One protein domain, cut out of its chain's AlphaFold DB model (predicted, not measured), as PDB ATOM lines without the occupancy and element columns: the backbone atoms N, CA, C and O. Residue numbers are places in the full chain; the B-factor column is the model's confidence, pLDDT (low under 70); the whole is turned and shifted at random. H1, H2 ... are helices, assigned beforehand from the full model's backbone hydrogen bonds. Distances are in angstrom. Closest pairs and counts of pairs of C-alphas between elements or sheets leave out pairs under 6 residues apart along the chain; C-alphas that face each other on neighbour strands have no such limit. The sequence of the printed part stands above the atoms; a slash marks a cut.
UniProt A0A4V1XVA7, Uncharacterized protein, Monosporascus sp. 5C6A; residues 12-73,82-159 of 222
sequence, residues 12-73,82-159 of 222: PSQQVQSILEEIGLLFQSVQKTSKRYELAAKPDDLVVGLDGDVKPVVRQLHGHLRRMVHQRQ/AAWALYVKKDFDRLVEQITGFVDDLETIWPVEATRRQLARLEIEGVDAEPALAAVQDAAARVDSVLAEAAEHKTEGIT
ATOM      1  N   PRO A  12      69.973 -12.541  10.810       88.69
ATOM      2  CA  PRO A  12      71.402 -12.714  11.093       88.69
ATOM      3  C   PRO A  12      71.861 -14.173  11.010       88.69
ATOM      4  O   PRO A  12      72.882 -14.482  10.394       88.69
ATOM      5  N   SER A  13      71.086 -15.099  11.576       91.25
ATOM      6  CA  SER A  13      71.442 -16.518  11.556       91.25
ATOM      7  C   SER A  13      71.348 -17.132  10.153       91.25
ATOM      8  O   SER A  13      72.145 -18.008   9.814       91.25
ATOM      9  N   GLN A  14      70.434 -16.649   9.303       91.81
ATOM     10  CA  GLN A  14      70.383 -17.027   7.882       91.81
ATOM     11  C   GLN A  14      71.600 -16.516   7.103       91.81
ATOM     12  O   GLN A  14      72.152 -17.252   6.285       91.81
ATOM     13  N   GLN A  15      72.050 -15.288   7.378       93.00
ATOM     14  CA  GLN A  15      73.257 -14.728   6.759       93.00
ATOM     15  C   GLN A  15      74.500 -15.543   7.126       93.00
ATOM     16  O   GLN A  15      75.257 -15.931   6.238       93.00
ATOM     17  N   VAL A  16      74.664 -15.900   8.405       94.31
ATOM     18  CA  VAL A  16      75.749 -16.801   8.829       94.31
ATOM     19  C   VAL A  16      75.685 -18.131   8.114       94.31
ATOM     20  O   VAL A  16      76.709 -18.611   7.633       94.31
ATOM     21  N   GLN A  17      74.502 -18.744   8.050       94.31
ATOM     22  CA  GLN A  17      74.357 -20.026   7.379       94.31
ATOM     23  C   GLN A  17      74.802 -19.927   5.913       94.31
ATOM     24  O   GLN A  17      75.585 -20.768   5.479       94.31
ATOM     25  N   SER A  18      74.379 -18.882   5.194       95.25
ATOM     26  CA  SER A  18      74.788 -18.645   3.804       95.25
ATOM     27  C   SER A  18      76.309 -18.542   3.671       95.25
ATOM     28  O   SER A  18      76.902 -19.247   2.856       95.25
ATOM     29  N   ILE A  19      76.964 -17.743   4.518       96.50
ATOM     30  CA  ILE A  19      78.423 -17.564   4.463       96.50
ATOM     31  C   ILE A  19      79.158 -18.883   4.761       96.50
ATOM     32  O   ILE A  19      80.110 -19.252   4.071       96.50
ATOM     33  N   LEU A  20      78.705 -19.648   5.760       95.38
ATOM     34  CA  LEU A  20      79.304 -20.946   6.090       95.38
ATOM     35  C   LEU A  20      79.119 -21.979   4.964       95.38
ATOM     36  O   LEU A  20      80.018 -22.791   4.714       95.38
ATOM     37  N   GLU A  21      77.978 -21.953   4.275       95.69
ATOM     38  CA  GLU A  21      77.726 -22.774   3.086       95.69
ATOM     39  C   GLU A  21      78.650 -22.377   1.926       95.69
ATOM     40  O   GLU A  21      79.235 -23.255   1.282       95.69
ATOM     41  N   GLU A  22      78.865 -21.079   1.706       97.19
ATOM     42  CA  GLU A  22      79.788 -20.557   0.691       97.19
ATOM     43  C   GLU A  22      81.245 -20.960   0.960       97.19
ATOM     44  O   GLU A  22      81.926 -21.431   0.041       97.19
ATOM     45  N   ILE A  23      81.700 -20.916   2.218       96.25
ATOM     46  CA  ILE A  23      83.003 -21.474   2.625       96.25
ATOM     47  C   ILE A  23      83.077 -22.965   2.257       96.25
ATOM     48  O   ILE A  23      84.070 -23.433   1.686       96.25
ATOM     49  N   GLY A  24      82.020 -23.730   2.543       94.44
ATOM     50  CA  GLY A  24      81.933 -25.143   2.177       94.44
ATOM     51  C   GLY A  24      82.060 -25.377   0.666       94.44
ATOM     52  O   GLY A  24      82.827 -26.245   0.230       94.44
ATOM     53  N   LEU A  25      81.348 -24.588  -0.140       96.00
ATOM     54  CA  LEU A  25      81.389 -24.650  -1.605       96.00
ATOM     55  C   LEU A  25      82.758 -24.257  -2.168       96.00
ATOM     56  O   LEU A  25      83.231 -24.888  -3.120       96.00
ATOM     57  N   LEU A  26      83.422 -23.270  -1.567       96.75
ATOM     58  CA  LEU A  26      84.775 -22.862  -1.932       96.75
ATOM     59  C   LEU A  26      85.765 -24.026  -1.775       96.75
ATOM     60  O   LEU A  26      86.455 -24.379  -2.739       96.75
ATOM     61  N   PHE A  27      85.774 -24.689  -0.614       94.75
ATOM     62  CA  PHE A  27      86.619 -25.866  -0.385       94.75
ATOM     63  C   PHE A  27      86.331 -26.990  -1.390       94.75
ATOM     64  O   PHE A  27      87.261 -27.573  -1.951       94.75
ATOM     65  N   GLN A  28      85.056 -27.274  -1.678       94.25
ATOM     66  CA  GLN A  28      84.686 -28.282  -2.678       94.25
ATOM     67  C   GLN A  28      85.164 -27.914  -4.087       94.25
ATOM     68  O   GLN A  28      85.613 -28.782  -4.841       94.25
ATOM     69  N   SER A  29      85.053 -26.640  -4.465       94.75
ATOM     70  CA  SER A  29      85.468 -26.137  -5.776       94.75
ATOM     71  C   SER A  29      86.971 -26.309  -5.981       94.75
ATOM     72  O   SER A  29      87.402 -26.864  -6.996       94.75
ATOM     73  N   VAL A  30      87.762 -25.926  -4.979       94.25
ATOM     74  CA  VAL A  30      89.222 -26.037  -5.032       94.25
ATOM     75  C   VAL A  30      89.679 -27.496  -4.962       94.25
ATOM     76  O   VAL A  30      90.534 -27.906  -5.747       94.25
ATOM     77  N   GLN A  31      89.031 -28.334  -4.149       93.44
ATOM     78  CA  GLN A  31      89.303 -29.773  -4.132       93.44
ATOM     79  C   GLN A  31      89.013 -30.435  -5.493       93.44
ATOM     80  O   GLN A  31      89.744 -31.329  -5.924       93.44
ATOM     81  N   LYS A  32      87.964 -30.008  -6.211       93.69
ATOM     82  CA  LYS A  32      87.709 -30.483  -7.583       93.69
ATOM     83  C   LYS A  32      88.835 -30.073  -8.535       93.69
ATOM     84  O   LYS A  32      89.190 -30.867  -9.403       93.69
ATOM     85  N   THR A  33      89.404 -28.876  -8.385       93.50
ATOM     86  CA  THR A  33      90.573 -28.453  -9.174       93.50
ATOM     87  C   THR A  33      91.804 -29.299  -8.861       93.50
ATOM     88  O   THR A  33      92.410 -29.809  -9.800       93.50
ATOM     89  N   SER A  34      92.093 -29.556  -7.582       92.38
ATOM     90  CA  SER A  34      93.154 -30.481  -7.148       92.38
ATOM     91  C   SER A  34      93.018 -31.853  -7.807       92.38
ATOM     92  O   SER A  34      93.967 -32.340  -8.408       92.38
ATOM     93  N   LYS A  35      91.826 -32.461  -7.764       92.94
ATOM     94  CA  LYS A  35      91.594 -33.781  -8.376       92.94
ATOM     95  C   LYS A  35      91.787 -33.775  -9.890       92.94
ATOM     96  O   LYS A  35      92.312 -34.728 -10.450       92.94
ATOM     97  N   ARG A  36      91.356 -32.710 -10.574       93.00
ATOM     98  CA  ARG A  36      91.587 -32.570 -12.023       93.00
ATOM     99  C   ARG A  36      93.072 -32.450 -12.348       93.00
ATOM    100  O   ARG A  36      93.496 -33.003 -13.355       93.00
ATOM    101  N   TYR A  37      93.830 -31.748 -11.510       92.25
ATOM    102  CA  TYR A  37      95.276 -31.648 -11.653       92.25
ATOM    103  C   TYR A  37      95.939 -33.019 -11.485       92.25
ATOM    104  O   TYR A  37      96.680 -33.442 -12.364       92.25
ATOM    105  N   GLU A  38      95.590 -33.763 -10.431       92.06
ATOM    106  CA  GLU A  38      96.111 -35.116 -10.162       92.06
ATOM    107  C   GLU A  38      95.896 -36.098 -11.318       92.06
ATOM    108  O   GLU A  38      96.756 -36.930 -11.584       92.06
ATOM    109  N   LEU A  39      94.772 -35.991 -12.031       92.00
ATOM    110  CA  LEU A  39      94.480 -36.844 -13.187       92.00
ATOM    111  C   LEU A  39      95.378 -36.566 -14.403       92.00
ATOM    112  O   LEU A  39      95.516 -37.437 -15.258       92.00
ATOM    113  N   ALA A  40      95.933 -35.357 -14.512       90.25
ATOM    114  CA  ALA A  40      96.709 -34.911 -15.670       90.25
ATOM    115  C   ALA A  40      98.215 -34.761 -15.382       90.25
ATOM    116  O   ALA A  40      99.011 -34.701 -16.321       90.25
ATOM    117  N   ALA A  41      98.602 -34.667 -14.112       91.06
ATOM    118  CA  ALA A  41      99.966 -34.399 -13.676       91.06
ATOM    119  C   ALA A  41     100.852 -35.653 -13.679       91.06
ATOM    120  O   ALA A  41     100.379 -36.787 -13.560       91.06
ATOM    121  N   LYS A  42     102.166 -35.448 -13.798       92.44
ATOM    122  CA  LYS A  42     103.150 -36.528 -13.652       92.44
ATOM    123  C   LYS A  42     103.416 -36.794 -12.166       92.44
ATOM    124  O   LYS A  42     103.253 -35.881 -11.363       92.44
ATOM    125  N   PRO A  43     103.897 -37.993 -11.787       86.88
ATOM    126  CA  PRO A  43     104.222 -38.306 -10.394       86.88
ATOM    127  C   PRO A  43     105.159 -37.291  -9.720       86.88
ATOM    128  O   PRO A  43     104.941 -36.944  -8.563       86.88
ATOM    129  N   ASP A  44     106.145 -36.765 -10.452       87.69
ATOM    130  CA  ASP A  44     107.101 -35.774  -9.935       87.69
ATOM    131  C   ASP A  44     106.443 -34.420  -9.610       87.69
ATOM    132  O   ASP A  44     106.907 -33.698  -8.731       87.69
ATOM    133  N   ASP A  45     105.325 -34.095 -10.269       85.38
ATOM    134  CA  ASP A  45     104.558 -32.864 -10.042       85.38
ATOM    135  C   ASP A  45     103.576 -32.996  -8.859       85.38
ATOM    136  O   ASP A  45     102.903 -32.027  -8.499       85.38
ATOM    137  N   LEU A  46     103.461 -34.194  -8.268       85.50
ATOM    138  CA  LEU A  46     102.555 -34.508  -7.154       85.50
ATOM    139  C   LEU A  46     103.259 -34.543  -5.793       85.50
ATOM    140  O   LEU A  46     102.667 -34.949  -4.791       85.50
ATOM    141  N   VAL A  47     104.521 -34.117  -5.737       83.94
ATOM    142  CA  VAL A  47     105.269 -34.027  -4.483       83.94
ATOM    143  C   VAL A  47     104.681 -32.907  -3.624       83.94
ATOM    144  O   VAL A  47     104.699 -31.733  -3.989       83.94
ATOM    145  N   VAL A  48     104.156 -33.279  -2.458       80.81
ATOM    146  CA  VAL A  48     103.615 -32.343  -1.468       80.81
ATOM    147  C   VAL A  48     104.721 -31.978  -0.483       80.81
ATOM    148  O   VAL A  48     105.412 -32.864   0.017       80.81
ATOM    149  N   GLY A  49     104.872 -30.682  -0.193       70.94
ATOM    150  CA  GLY A  49     105.833 -30.206   0.801       70.94
ATOM    151  C   GLY A  49     105.592 -30.861   2.161       70.94
ATOM    152  O   GLY A  49     104.463 -30.874   2.661       70.94
ATOM    153  N   LEU A  50     106.648 -31.423   2.745       62.34
ATOM    154  CA  LEU A  50     106.591 -32.060   4.055       62.34
ATOM    155  C   LEU A  50     106.905 -31.031   5.143       62.34
ATOM    156  O   LEU A  50     107.637 -30.067   4.924       62.34
ATOM    157  N   ASP A  51     106.448 -31.291   6.370       62.53
ATOM    158  CA  ASP A  51     106.791 -30.466   7.540       62.53
ATOM    159  C   ASP A  51     108.317 -30.294   7.713       62.53
ATOM    160  O   ASP A  51     108.772 -29.312   8.304       62.53
ATOM    161  N   GLY A  52     109.118 -31.227   7.182       62.47
ATOM    162  CA  GLY A  52     110.583 -31.187   7.144       62.47
ATOM    163  C   GLY A  52     111.178 -30.042   6.315       62.47
ATOM    164  O   GLY A  52     112.233 -29.532   6.691       62.47
ATOM    165  N   ASP A  53     110.475 -29.580   5.279       72.62
ATOM    166  CA  ASP A  53     110.962 -28.589   4.304       72.62
ATOM    167  C   ASP A  53     110.802 -27.140   4.795       72.62
ATOM    168  O   ASP A  53     111.323 -26.185   4.215       72.62
ATOM    169  N   VAL A  54     110.078 -26.966   5.900       79.31
ATOM    170  CA  VAL A  54     109.737 -25.669   6.477       79.31
ATOM    171  C   VAL A  54     110.772 -25.260   7.532       79.31
ATOM    172  O   VAL A  54     111.200 -26.071   8.359       79.31
ATOM    173  N   LYS A  55     111.163 -23.975   7.547       84.19
ATOM    174  CA  LYS A  55     112.090 -23.424   8.556       84.19
ATOM    175  C   LYS A  55     111.583 -23.727   9.983       84.19
ATOM    176  O   LYS A  55     110.383 -23.596  10.225       84.19
ATOM    177  N   PRO A  56     112.463 -24.040  10.958       84.31
ATOM    178  CA  PRO A  56     112.046 -24.426  12.313       84.31
ATOM    179  C   PRO A  56     111.099 -23.430  12.995       84.31
ATOM    180  O   PRO A  56     110.120 -23.846  13.608       84.31
ATOM    181  N   VAL A  57     111.348 -22.127  12.827       82.81
ATOM    182  CA  VAL A  57     110.497 -21.057  13.372       82.81
ATOM    183  C   VAL A  57     109.071 -21.114  12.813       82.81
ATOM    184  O   VAL A  57     108.107 -21.057  13.570       82.81
ATOM    185  N   VAL A  58     108.919 -21.332  11.506       82.50
ATOM    186  CA  VAL A  58     107.607 -21.433  10.850       82.50
ATOM    187  C   VAL A  58     106.902 -22.727  11.261       82.50
ATOM    188  O   VAL A  58     105.702 -22.715  11.515       82.50
ATOM    189  N   ARG A  59     107.639 -23.835  11.420       85.00
ATOM    190  CA  ARG A  59     107.079 -25.101  11.923       85.00
ATOM    191  C   ARG A  59     106.541 -24.962  13.349       85.00
ATOM    192  O   ARG A  59     105.451 -25.450  13.649       85.00
ATOM    193  N   GLN A  60     107.288 -24.292  14.227       85.00
ATOM    194  CA  GLN A  60     106.861 -24.031  15.600       85.00
ATOM    195  C   GLN A  60     105.593 -23.170  15.632       85.00
ATOM    196  O   GLN A  60     104.647 -23.519  16.341       85.00
ATOM    197  N   LEU A  61     105.552 -22.102  14.829       87.06
ATOM    198  CA  LEU A  61     104.378 -21.240  14.681       87.06
ATOM    199  C   LEU A  61     103.168 -22.003  14.139       87.06
ATOM    200  O   LEU A  61     102.084 -21.917  14.711       87.06
ATOM    201  N   HIS A  62     103.355 -22.818  13.099       88.06
ATOM    202  CA  HIS A  62     102.290 -23.652  12.545       88.06
ATOM    203  C   HIS A  62     101.705 -24.593  13.608       88.06
ATOM    204  O   HIS A  62     100.488 -24.669  13.781       88.06
ATOM    205  N   GLY A  63     102.566 -25.272  14.376       87.50
ATOM    206  CA  GLY A  63     102.135 -26.131  15.479       87.50
ATOM    207  C   GLY A  63     101.413 -25.366  16.591       87.50
ATOM    208  O   GLY A  63     100.448 -25.876  17.161       87.50
ATOM    209  N   HIS A  64     101.852 -24.143  16.887       88.38
ATOM    210  CA  HIS A  64     101.227 -23.267  17.876       88.38
ATOM    211  C   HIS A  64      99.815 -22.837  17.470       88.38
ATOM    212  O   HIS A  64      98.861 -23.134  18.191       88.38
ATOM    213  N   LEU A  65      99.662 -22.251  16.281       87.12
ATOM    214  CA  LEU A  65      98.363 -21.831  15.747       87.12
ATOM    215  C   LEU A  65      97.402 -23.015  15.616       87.12
ATOM    216  O   LEU A  65      96.233 -22.930  15.998       87.12
ATOM    217  N   ARG A  66      97.906 -24.174  15.172       88.00
ATOM    218  CA  ARG A  66      97.105 -25.399  15.103       88.00
ATOM    219  C   ARG A  66      96.546 -25.782  16.473       88.00
ATOM    220  O   ARG A  66      95.359 -26.096  16.555       88.00
ATOM    221  N   ARG A  67      97.353 -25.749  17.540       88.56
ATOM    222  CA  ARG A  67      96.873 -26.042  18.904       88.56
ATOM    223  C   ARG A  67      95.800 -25.052  19.351       88.56
ATOM    224  O   ARG A  67      94.770 -25.504  19.846       88.56
ATOM    225  N   MET A  68      96.004 -23.753  19.123       86.56
ATOM    226  CA  MET A  68      95.029 -22.713  19.479       86.56
ATOM    227  C   MET A  68      93.666 -22.960  18.822       86.56
ATOM    228  O   MET A  68      92.635 -22.960  19.496       86.56
ATOM    229  N   VAL A  69      93.652 -23.261  17.520       86.44
ATOM    230  CA  VAL A  69      92.408 -23.565  16.795       86.44
ATOM    231  C   VAL A  69      91.740 -24.833  17.340       86.44
ATOM    232  O   VAL A  69      90.531 -24.838  17.571       86.44
ATOM    233  N   HIS A  70      92.508 -25.894  17.612       85.00
ATOM    234  CA  HIS A  70      91.956 -27.153  18.141       85.00
ATOM    235  C   HIS A  70      91.365 -27.007  19.550       85.00
ATOM    236  O   HIS A  70      90.418 -27.717  19.879       85.00
ATOM    237  N   GLN A  71      91.904 -26.110  20.380       84.69
ATOM    238  CA  GLN A  71      91.360 -25.831  21.713       84.69
ATOM    239  C   GLN A  71      90.006 -25.112  21.651       84.69
ATOM    240  O   GLN A  71      89.173 -25.302  22.534       84.69
ATOM    241  N   ARG A  72      89.775 -24.303  20.611       82.81
ATOM    242  CA  ARG A  72      88.530 -23.539  20.420       82.81
ATOM    243  C   ARG A  72      87.443 -24.332  19.715       82.81
ATOM    244  O   ARG A  72      86.256 -24.111  19.949       82.81
ATOM    245  N   GLN A  73      87.832 -25.240  18.829       83.12
ATOM    246  CA  GLN A  73      86.881 -26.089  18.134       83.12
ATOM    247  C   GLN A  73      86.302 -27.119  19.103       83.12
ATOM    248  O   GLN A  73      87.024 -27.895  19.731       83.12
ATOM    249  N   ALA A  82      88.947 -36.694   4.067       80.75
ATOM    250  CA  ALA A  82      90.032 -37.156   3.209       80.75
ATOM    251  C   ALA A  82      91.048 -36.022   3.006       80.75
ATOM    252  O   ALA A  82      90.655 -34.887   2.729       80.75
ATOM    253  N   ALA A  83      92.336 -36.334   3.142       85.25
ATOM    254  CA  ALA A  83      93.403 -35.403   2.799       85.25
ATOM    255  C   ALA A  83      93.441 -35.172   1.279       85.25
ATOM    256  O   ALA A  83      93.125 -36.069   0.497       85.25
ATOM    257  N   TRP A  84      93.804 -33.959   0.879       91.31
ATOM    258  CA  TRP A  84      94.001 -33.531  -0.506       91.31
ATOM    259  C   TRP A  84      94.988 -32.353  -0.507       91.31
ATOM    260  O   TRP A  84      95.214 -31.757   0.551       91.31
ATOM    261  N   ALA A  85      95.596 -32.041  -1.653       90.69
ATOM    262  CA  ALA A  85      96.685 -31.067  -1.742       90.69
ATOM    263  C   ALA A  85      96.350 -29.863  -2.635       90.69
ATOM    264  O   ALA A  85      95.481 -29.914  -3.501       90.69
ATOM    265  N   LEU A  86      97.067 -28.760  -2.429       91.69
ATOM    266  CA  LEU A  86      97.012 -27.578  -3.287       91.69
ATOM    267  C   LEU A  86      98.273 -27.537  -4.149       91.69
ATOM    268  O   LEU A  86      99.338 -27.174  -3.663       91.69
ATOM    269  N   TYR A  87      98.146 -27.903  -5.424       89.69
ATOM    270  CA  TYR A  87      99.279 -27.924  -6.363       89.69
ATOM    271  C   TYR A  87      99.513 -26.575  -7.051       89.69
ATOM    272  O   TYR A  87     100.617 -26.274  -7.494       89.69
ATOM    273  N   VAL A  88      98.472 -25.744  -7.153       88.94
ATOM    274  CA  VAL A  88      98.512 -24.478  -7.891       88.94
ATOM    275  C   VAL A  88      98.435 -23.311  -6.913       88.94
ATOM    276  O   VAL A  88      97.439 -23.146  -6.212       88.94
ATOM    277  N   LYS A  89      99.454 -22.439  -6.914       91.00
ATOM    278  CA  LYS A  89      99.509 -21.242  -6.051       91.00
ATOM    279  C   LYS A  89      98.243 -20.384  -6.145       91.00
ATOM    280  O   LYS A  89      97.727 -19.946  -5.128       91.00
ATOM    281  N   LYS A  90      97.713 -20.191  -7.357       93.50
ATOM    282  CA  LYS A  90      96.489 -19.410  -7.586       93.50
ATOM    283  C   LYS A  90      95.286 -19.955  -6.809       93.50
ATOM    284  O   LYS A  90      94.456 -19.173  -6.361       93.50
ATOM    285  N   ASP A  91      95.186 -21.275  -6.652       92.56
ATOM    286  CA  ASP A  91      94.105 -21.885  -5.879       92.56
ATOM    287  C   ASP A  91      94.288 -21.638  -4.375       92.56
ATOM    288  O   ASP A  91      93.309 -21.382  -3.680       92.56
ATOM    289  N   PHE A  92      95.532 -21.655  -3.881       92.81
ATOM    290  CA  PHE A  92      95.847 -21.272  -2.502       92.81
ATOM    291  C   PHE A  92      95.552 -19.789  -2.237       92.81
ATOM    292  O   PHE A  92      94.835 -19.484  -1.289       92.81
ATOM    293  N   ASP A  93      96.025 -18.885  -3.102       94.00
ATOM    294  CA  ASP A  93      95.772 -17.442  -2.978       94.00
ATOM    295  C   ASP A  93      94.260 -17.159  -2.948       94.00
ATOM    296  O   ASP A  93      93.778 -16.425  -2.089       94.00
ATOM    297  N   ARG A  94      93.496 -17.815  -3.836       94.88
ATOM    298  CA  ARG A  94      92.034 -17.703  -3.882       94.88
ATOM    299  C   ARG A  94      91.367 -18.193  -2.597       94.88
ATOM    300  O   ARG A  94      90.388 -17.588  -2.170       94.88
ATOM    301  N   LEU A  95      91.833 -19.306  -2.018       95.50
ATOM    302  CA  LEU A  95      91.292 -19.801  -0.750       95.50
ATOM    303  C   LEU A  95      91.492 -18.779   0.362       95.50
ATOM    304  O   LEU A  95      90.542 -18.488   1.078       95.50
ATOM    305  N   VAL A  96      92.706 -18.244   0.483       95.44
ATOM    306  CA  VAL A  96      93.040 -17.255   1.511       95.44
ATOM    307  C   VAL A  96      92.194 -15.994   1.334       95.44
ATOM    308  O   VAL A  96      91.498 -15.607   2.264       95.44
ATOM    309  N   GLU A  97      92.174 -15.416   0.132       96.06
ATOM    310  CA  GLU A  97      91.438 -14.180  -0.166       96.06
ATOM    311  C   GLU A  97      89.934 -14.304   0.117       96.06
ATOM    312  O   GLU A  97      89.354 -13.453   0.786       96.06
ATOM    313  N   GLN A  98      89.294 -15.379  -0.356       97.00
ATOM    314  CA  GLN A  98      87.851 -15.545  -0.172       97.00
ATOM    315  C   GLN A  98      87.484 -15.901   1.271       97.00
ATOM    316  O   GLN A  98      86.476 -15.412   1.763       97.00
ATOM    317  N   ILE A  99      88.290 -16.713   1.969       96.75
ATOM    318  CA  ILE A  99      88.045 -17.008   3.390       96.75
ATOM    319  C   ILE A  99      88.187 -15.742   4.233       96.75
ATOM    320  O   ILE A  99      87.350 -15.535   5.107       96.75
ATOM    321  N   THR A 100      89.186 -14.895   3.964       96.06
ATOM    322  CA  THR A 100      89.312 -13.592   4.632       96.06
ATOM    323  C   THR A 100      88.052 -12.755   4.419       96.06
ATOM    324  O   THR A 100      87.438 -12.361   5.402       96.06
ATOM    325  N   GLY A 101      87.584 -12.603   3.174       96.06
ATOM    326  CA  GLY A 101      86.349 -11.857   2.897       96.06
ATOM    327  C   GLY A 101      85.110 -12.431   3.600       96.06
ATOM    328  O   GLY A 101      84.323 -11.687   4.169       96.06
ATOM    329  N   PHE A 102      84.965 -13.758   3.648       96.56
ATOM    330  CA  PHE A 102      83.862 -14.389   4.381       96.56
ATOM    331  C   PHE A 102      83.939 -14.163   5.894       96.56
ATOM    332  O   PHE A 102      82.905 -14.034   6.549       96.56
ATOM    333  N   VAL A 103      85.141 -14.147   6.471       94.31
ATOM    334  CA  VAL A 103      85.331 -13.836   7.892       94.31
ATOM    335  C   VAL A 103      85.010 -12.367   8.161       94.31
ATOM    336  O   VAL A 103      84.279 -12.099   9.113       94.31
ATOM    337  N   ASP A 104      85.442 -11.449   7.294       93.38
ATOM    338  CA  ASP A 104      85.077 -10.030   7.377       93.38
ATOM    339  C   ASP A 104      83.547  -9.861   7.349       93.38
ATOM    340  O   ASP A 104      82.975  -9.192   8.211       93.38
ATOM    341  N   ASP A 105      82.858 -10.543   6.425       94.31
ATOM    342  CA  ASP A 105      81.395 -10.521   6.329       94.31
ATOM    343  C   ASP A 105      80.725 -11.063   7.604       94.31
ATOM    344  O   ASP A 105      79.781 -10.447   8.106       94.31
ATOM    345  N   LEU A 106      81.224 -12.167   8.182       93.88
ATOM    346  CA  LEU A 106      80.717 -12.713   9.453       93.88
ATOM    347  C   LEU A 106      80.865 -11.718  10.610       93.88
ATOM    348  O   LEU A 106      79.996 -11.637  11.482       93.88
ATOM    349  N   GLU A 107      81.955 -10.962  10.622       91.75
ATOM    350  CA  GLU A 107      82.241  -9.964  11.651       91.75
ATOM    351  C   GLU A 107      81.361  -8.722  11.528       91.75
ATOM    352  O   GLU A 107      81.116  -8.056  12.532       91.75
ATOM    353  N   THR A 108      80.809  -8.431  10.346       92.00
ATOM    354  CA  THR A 108      79.827  -7.343  10.197       92.00
ATOM    355  C   THR A 108      78.481  -7.644  10.864       92.00
ATOM    356  O   THR A 108      77.743  -6.717  11.203       92.00
ATOM    357  N   ILE A 109      78.157  -8.925  11.083       92.56
ATOM    358  CA  ILE A 109      76.851  -9.357  11.610       92.56
ATOM    359  C   ILE A 109      76.743  -9.100  13.124       92.56
ATOM    360  O   ILE A 109      75.656  -8.792  13.620       92.56
ATOM    361  N   TRP A 110      77.855  -9.174  13.869       86.31
ATOM    362  CA  TRP A 110      77.879  -8.918  15.316       86.31
ATOM    363  C   TRP A 110      79.036  -8.017  15.748       86.31
ATOM    364  O   TRP A 110      80.137  -8.131  15.224       86.31
ATOM    365  N   PRO A 111      78.855  -7.191  16.796       85.56
ATOM    366  CA  PRO A 111      79.925  -6.365  17.347       85.56
ATOM    367  C   PRO A 111      80.946  -7.220  18.118       85.56
ATOM    368  O   PRO A 111      80.896  -7.326  19.344       85.56
ATOM    369  N   VAL A 112      81.881  -7.848  17.401       89.50
ATOM    370  CA  VAL A 112      82.865  -8.791  17.970       89.50
ATOM    371  C   VAL A 112      84.267  -8.205  18.157       89.50
ATOM    372  O   VAL A 112      85.140  -8.883  18.690       89.50
ATOM    373  N   GLU A 113      84.489  -6.947  17.780       89.38
ATOM    374  CA  GLU A 113      85.827  -6.344  17.676       89.38
ATOM    375  C   GLU A 113      86.663  -6.426  18.966       89.38
ATOM    376  O   GLU A 113      87.816  -6.858  18.949       89.38
ATOM    377  N   ALA A 114      86.079  -6.080  20.118       89.00
ATOM    378  CA  ALA A 114      86.785  -6.159  21.398       89.00
ATOM    379  C   ALA A 114      87.183  -7.605  21.746       89.00
ATOM    380  O   ALA A 114      88.303  -7.863  22.194       89.00
ATOM    381  N   THR A 115      86.281  -8.556  21.491       90.06
ATOM    382  CA  THR A 115      86.523  -9.985  21.707       90.06
ATOM    383  C   THR A 115      87.621 -10.498  20.780       90.06
ATOM    384  O   THR A 115      88.499 -11.225  21.236       90.06
ATOM    385  N   ARG A 116      87.626 -10.085  19.508       91.31
ATOM    386  CA  ARG A 116      88.661 -10.462  18.535       91.31
ATOM    387  C   ARG A 116      90.043  -9.998  18.963       91.31
ATOM    388  O   ARG A 116      90.955 -10.815  19.026       91.31
ATOM    389  N   ARG A 117      90.187  -8.727  19.349       92.62
ATOM    390  CA  ARG A 117      91.465  -8.190  19.852       92.62
ATOM    391  C   ARG A 117      91.968  -8.964  21.063       92.62
ATOM    392  O   ARG A 117      93.155  -9.269  21.151       92.62
ATOM    393  N   GLN A 118      91.069  -9.312  21.985       90.06
ATOM    394  CA  GLN A 118      91.435 -10.122  23.143       90.06
ATOM    395  C   GLN A 118      91.884 -11.532  22.735       90.06
ATOM    396  O   GLN A 118      92.891 -12.024  23.242       90.06
ATOM    397  N   LEU A 119      91.169 -12.179  21.813       90.31
ATOM    398  CA  LEU A 119      91.514 -13.512  21.320       90.31
ATOM    399  C   LEU A 119      92.851 -13.524  20.570       90.31
ATOM    400  O   LEU A 119      93.657 -14.417  20.829       90.31
ATOM    401  N   ALA A 120      93.118 -12.523  19.733       91.94
ATOM    402  CA  ALA A 120      94.375 -12.389  19.002       91.94
ATOM    403  C   ALA A 120      95.575 -12.225  19.946       91.94
ATOM    404  O   ALA A 120      96.601 -12.877  19.764       91.94
ATOM    405  N   ARG A 121      95.436 -11.432  21.019       90.19
ATOM    406  CA  ARG A 121      96.476 -11.306  22.058       90.19
ATOM    407  C   ARG A 121      96.780 -12.644  22.731       90.19
ATOM    408  O   ARG A 121      97.947 -12.996  22.880       90.19
ATOM    409  N   LEU A 122      95.742 -13.401  23.090       86.75
ATOM    410  CA  LEU A 122      95.892 -14.732  23.692       86.75
ATOM    411  C   LEU A 122      96.534 -15.736  22.720       86.75
ATOM    412  O   LEU A 122      97.288 -16.611  23.140       86.75
ATOM    413  N   GLU A 123      96.276 -15.618  21.415       88.88
ATOM    414  CA  GLU A 123      96.883 -16.492  20.400       88.88
ATOM    415  C   GLU A 123      98.386 -16.345  20.301       88.88
ATOM    416  O   GLU A 123      99.066 -17.335  20.054       88.88
ATOM    417  N   ILE A 124      98.923 -15.150  20.514       90.25
ATOM    418  CA  ILE A 124     100.365 -14.899  20.423       90.25
ATOM    419  C   ILE A 124     101.042 -14.825  21.793       90.25
ATOM    420  O   ILE A 124     102.253 -14.623  21.863       90.25
ATOM    421  N   GLU A 125     100.296 -15.004  22.884       86.69
ATOM    422  CA  GLU A 125     100.818 -14.910  24.249       86.69
ATOM    423  C   GLU A 125     102.004 -15.859  24.470       86.69
ATOM    424  O   GLU A 125     102.996 -15.453  25.057       86.69
ATOM    425  N   GLY A 126     101.970 -17.065  23.894       83.12
ATOM    426  CA  GLY A 126     103.077 -18.032  23.957       83.12
ATOM    427  C   GLY A 126     104.190 -17.860  22.910       83.12
ATOM    428  O   GLY A 126     105.039 -18.742  22.783       83.12
ATOM    429  N   VAL A 127     104.170 -16.791  22.106       86.62
ATOM    430  CA  VAL A 127     105.164 -16.513  21.052       86.62
ATOM    431  C   VAL A 127     106.052 -15.345  21.481       86.62
ATOM    432  O   VAL A 127     105.646 -14.196  21.356       86.62
ATOM    433  N   ASP A 128     107.252 -15.622  21.995       82.19
ATOM    434  CA  ASP A 128     108.124 -14.579  22.583       82.19
ATOM    435  C   ASP A 128     109.342 -14.223  21.725       82.19
ATOM    436  O   ASP A 128     109.998 -13.208  21.944       82.19
ATOM    437  N   ALA A 129     109.679 -15.061  20.745       83.75
ATOM    438  CA  ALA A 129     110.826 -14.815  19.885       83.75
ATOM    439  C   ALA A 129     110.491 -13.740  18.841       83.75
ATOM    440  O   ALA A 129     109.587 -13.936  18.029       83.75
ATOM    441  N   GLU A 130     111.273 -12.660  18.798       86.38
ATOM    442  CA  GLU A 130     111.117 -11.563  17.828       86.38
ATOM    443  C   GLU A 130     111.036 -12.058  16.363       86.38
ATOM    444  O   GLU A 130     110.097 -11.671  15.668       86.38
ATOM    445  N   PRO A 131     111.876 -13.006  15.881       86.19
ATOM    446  CA  PRO A 131     111.732 -13.531  14.519       86.19
ATOM    447  C   PRO A 131     110.424 -14.297  14.278       86.19
ATOM    448  O   PRO A 131     109.967 -14.397  13.141       86.19
ATOM    449  N   ALA A 132     109.840 -14.880  15.328       88.12
ATOM    450  CA  ALA A 132     108.567 -15.584  15.239       88.12
ATOM    451  C   ALA A 132     107.393 -14.596  15.211       88.12
ATOM    452  O   ALA A 132     106.475 -14.778  14.417       88.12
ATOM    453  N   LEU A 133     107.451 -13.527  16.010       90.81
ATOM    454  CA  LEU A 133     106.463 -12.445  15.979       90.81
ATOM    455  C   LEU A 133     106.473 -11.703  14.641       90.81
ATOM    456  O   LEU A 133     105.413 -11.512  14.057       90.81
ATOM    457  N   ALA A 134     107.656 -11.400  14.097       91.00
ATOM    458  CA  ALA A 134     107.785 -10.803  12.768       91.00
ATOM    459  C   ALA A 134     107.193 -11.704  11.667       91.00
ATOM    460  O   ALA A 134     106.523 -11.222  10.759       91.00
ATOM    461  N   ALA A 135     107.391 -13.025  11.761       90.50
ATOM    462  CA  ALA A 135     106.800 -13.969  10.815       90.50
ATOM    463  C   ALA A 135     105.266 -14.043  10.928       90.50
ATOM    464  O   ALA A 135     104.597 -14.209   9.910       90.50
ATOM    465  N   VAL A 136     104.704 -13.916  12.138       92.81
ATOM    466  CA  VAL A 136     103.247 -13.814  12.335       92.81
ATOM    467  C   VAL A 136     102.722 -12.509  11.747       92.81
ATOM    468  O   VAL A 136     101.757 -12.551  10.993       92.81
ATOM    469  N   GLN A 137     103.373 -11.381  12.040       94.38
ATOM    470  CA  GLN A 137     102.984 -10.069  11.526       94.38
ATOM    471  C   GLN A 137     102.957 -10.057   9.990       94.38
ATOM    472  O   GLN A 137     101.941  -9.690   9.409       94.38
ATOM    473  N   ASP A 138     104.029 -10.518   9.335       92.56
ATOM    474  CA  ASP A 138     104.130 -10.568   7.867       92.56
ATOM    475  C   ASP A 138     103.052 -11.466   7.243       92.56
ATOM    476  O   ASP A 138     102.357 -11.063   6.309       92.56
ATOM    477  N   ALA A 139     102.847 -12.663   7.802       91.94
ATOM    478  CA  ALA A 139     101.834 -13.591   7.308       91.94
ATOM    479  C   ALA A 139     100.400 -13.072   7.519       91.94
ATOM    480  O   ALA A 139      99.535 -13.324   6.680       91.94
ATOM    481  N   ALA A 140     100.151 -12.364   8.623       94.50
ATOM    482  CA  ALA A 140      98.834 -11.856   8.999       94.50
ATOM    483  C   ALA A 140      98.484 -10.518   8.326       94.50
ATOM    484  O   ALA A 140      97.304 -10.228   8.144       94.50
ATOM    485  N   ALA A 141      99.472  -9.732   7.883       93.81
ATOM    486  CA  ALA A 141      99.301  -8.337   7.453       93.81
ATOM    487  C   ALA A 141      98.193  -8.090   6.413       93.81
ATOM    488  O   ALA A 141      97.649  -6.991   6.338       93.81
ATOM    489  N   ARG A 142      97.872  -9.090   5.582       89.44
ATOM    490  CA  ARG A 142      96.859  -8.982   4.516       89.44
ATOM    491  C   ARG A 142      95.611  -9.834   4.740       89.44
ATOM    492  O   ARG A 142      94.736  -9.819   3.881       89.44
ATOM    493  N   VAL A 143      95.569 -10.607   5.821       93.25
ATOM    494  CA  VAL A 143      94.532 -11.626   6.060       93.25
ATOM    495  C   VAL A 143      93.862 -11.489   7.421       93.25
ATOM    496  O   VAL A 143      92.718 -11.903   7.559       93.25
ATOM    497  N   ASP A 144      94.568 -10.938   8.408       94.00
ATOM    498  CA  ASP A 144      94.112 -10.759   9.783       94.00
ATOM    499  C   ASP A 144      94.866  -9.571  10.407       94.00
ATOM    500  O   ASP A 144      95.946  -9.710  10.993       94.00
ATOM    501  N   SER A 145      94.313  -8.368  10.233       93.94
ATOM    502  CA  SER A 145      94.929  -7.139  10.745       93.94
ATOM    503  C   SER A 145      95.007  -7.126  12.270       93.94
ATOM    504  O   SER A 145      95.971  -6.614  12.828       93.94
ATOM    505  N   VAL A 146      94.034  -7.736  12.949       94.81
ATOM    506  CA  VAL A 146      93.974  -7.775  14.414       94.81
ATOM    507  C   VAL A 146      95.109  -8.632  14.977       94.81
ATOM    508  O   VAL A 146      95.749  -8.250  15.960       94.81
ATOM    509  N   LEU A 147      95.405  -9.769  14.344       94.69
ATOM    510  CA  LEU A 147      96.549 -10.604  14.705       94.69
ATOM    511  C   LEU A 147      97.887  -9.931  14.368       94.69
ATOM    512  O   LEU A 147      98.830 -10.025  15.159       94.69
ATOM    513  N   ALA A 148      97.968  -9.233  13.231       95.69
ATOM    514  CA  ALA A 148      99.163  -8.482  12.846       95.69
ATOM    515  C   ALA A 148      99.485  -7.365  13.856       95.69
ATOM    516  O   ALA A 148     100.615  -7.289  14.342       95.69
ATOM    517  N   GLU A 149      98.483  -6.567  14.239       94.81
ATOM    518  CA  GLU A 149      98.599  -5.520  15.265       94.81
ATOM    519  C   GLU A 149      98.984  -6.100  16.630       94.81
ATOM    520  O   GLU A 149      99.821  -5.543  17.342       94.81
ATOM    521  N   ALA A 150      98.405  -7.242  17.011       93.62
ATOM    522  CA  ALA A 150      98.770  -7.905  18.256       93.62
ATOM    523  C   ALA A 150     100.256  -8.310  18.253       93.62
ATOM    524  O   ALA A 150     100.952  -8.097  19.252       93.62
ATOM    525  N   ALA A 151     100.753  -8.870  17.145       93.44
ATOM    526  CA  ALA A 151     102.150  -9.281  17.008       93.44
ATOM    527  C   ALA A 151     103.110  -8.082  17.028       93.44
ATOM    528  O   ALA A 151     104.157  -8.146  17.680       93.44
ATOM    529  N   GLU A 152     102.734  -6.984  16.372       92.56
ATOM    530  CA  GLU A 152     103.467  -5.717  16.402       92.56
ATOM    531  C   GLU A 152     103.552  -5.163  17.827       92.56
ATOM    532  O   GLU A 152     104.651  -5.004  18.359       92.56
ATOM    533  N   HIS A 153     102.414  -5.001  18.504       89.31
ATOM    534  CA  HIS A 153     102.367  -4.501  19.878       89.31
ATOM    535  C   HIS A 153     103.154  -5.394  20.846       89.31
ATOM    536  O   HIS A 153     103.815  -4.910  21.767       89.31
ATOM    537  N   LYS A 154     103.116  -6.722  20.664       88.19
ATOM    538  CA  LYS A 154     103.921  -7.631  21.489       88.19
ATOM    539  C   LYS A 154     105.416  -7.462  21.214       88.19
ATOM    540  O   LYS A 154     106.204  -7.500  22.155       88.19
ATOM    541  N   THR A 155     105.800  -7.226  19.963       86.56
ATOM    542  CA  THR A 155     107.191  -6.935  19.588       86.56
ATOM    543  C   THR A 155     107.667  -5.620  20.208       86.56
ATOM    544  O   THR A 155     108.751  -5.570  20.784       86.56
ATOM    545  N   GLU A 156     106.830  -4.582  20.195       79.88
ATOM    546  CA  GLU A 156     107.091  -3.324  20.902       79.88
ATOM    547  C   GLU A 156     107.162  -3.517  22.424       79.88
ATOM    548  O   GLU A 156     107.977  -2.887  23.093       79.88
ATOM    549  N   GLY A 157     106.372  -4.430  22.992       67.00
ATOM    550  CA  GLY A 157     106.425  -4.793  24.412       67.00
ATOM    551  C   GLY A 157     107.711  -5.512  24.838       67.00
ATOM    552  O   GLY A 157     108.060  -5.487  26.017       67.00
ATOM    553  N   ILE A 158     108.462  -6.098  23.895       64.00
ATOM    554  CA  ILE A 158     109.812  -6.648  24.138       64.00
ATOM    555  C   ILE A 158     110.848  -5.514  24.293       64.00
ATOM    556  O   ILE A 158     112.014  -5.766  24.607       64.00
ATOM    557  N   THR A 159     110.453  -4.246  24.122       53.03
ATOM    558  CA  THR A 159     111.360  -3.096  24.216       53.03
ATOM    559  C   THR A 159     111.834  -2.876  25.645       53.03
ATOM    560  O   THR A 159     111.234  -2.115  26.387       53.03
TER     561      THR A 159
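AT A GLANCE: This is residues 12 to 73 and 82 to 159 of the 222 residues of an uncharacterized protein of Monosporascus sp. 5C6A (UniProt A0A4V1XVA7). Two long helices, H1 and H4, lie side by side and run opposite ways; beyond them is a second group, in which the helical hairpin H6 and H7 has H5 packed steeply on residues 146 to 151 of H7, while H3 meets H6 with its residues 57 to 61 alone. The short H2 follows the far end of H1, and residues 47 to 55 lead from it to H3. The printed part has 140 residues with seven named helices, H1 to H7 in order, and no named strand: all helix. It is only just loose, close to compact, with a radius of gyration of the C-alphas of 17.4 A and spans of 52 by 42 by 25 A.

IN THESE COORDINATES: H1, residues 12 to 40, begins at C-alpha 12 (71.402, -12.714, 11.093) and is 43.0 A long. H2 is residues 43 to 46 and H3 residues 56 to 72, 24.9 A. H4, residues 89 to 109, is 31.1 A long and begins at C-alpha 89 (99.509, -21.242, -6.051). H5 is residues 113 to 124, H6 residues 130 to 140, and H7, residues 145 to 157, ends at C-alpha 157 (106.425, -4.793, 24.412).

HOW THE PARTS SIT: H1 and H4 touch at a shallow tilt of 5 degrees, opposite ways, closest at the C-alphas of Ile 19 and Phe 102, 6.3 A. H2 is close to H1 but not clearly touching: the C-alphas of Glu 38 and Leu 46 are 7.1 A apart. H4 is close to H5 but not clearly touching, with the C-alphas of Glu 107 and Glu 113 closest at 7.9 A. H5 touches residues 146 to 151 of H7 at a steep tilt of 55 degrees, closest at the C-alphas of Ala 120 and Leu 147, 5.1 A. The hairpin H6 and H7 touches at 17 degrees, with the C-alphas of Gln 137 and Ala 148 closest at 4.3 A. H3 touches H6 with residues 57 to 61 alone, at a steep tilt of 61 degrees, closest at the C-alphas of Val 57 and Ala 132, 6.1 A. H1 and H3 are apart. Every O i to N i+4 pair is within hydrogen-bond range in H3, H5, H6 and H7, against 24 of 25 in H1 and 16 of 17 in H4; H2 is too short for such a pair.

THE WHOLE: The C-alphas of Leu 39 and Thr 159, the two farthest apart, are 53.1 A apart. Residues 74 to 81 are not printed, and C-alphas 73 and 82 are 18.8 A apart across the cut. Of the links printed whole, none is long. Residues 50 to 52 and 157 to 159 have pLDDT under 70.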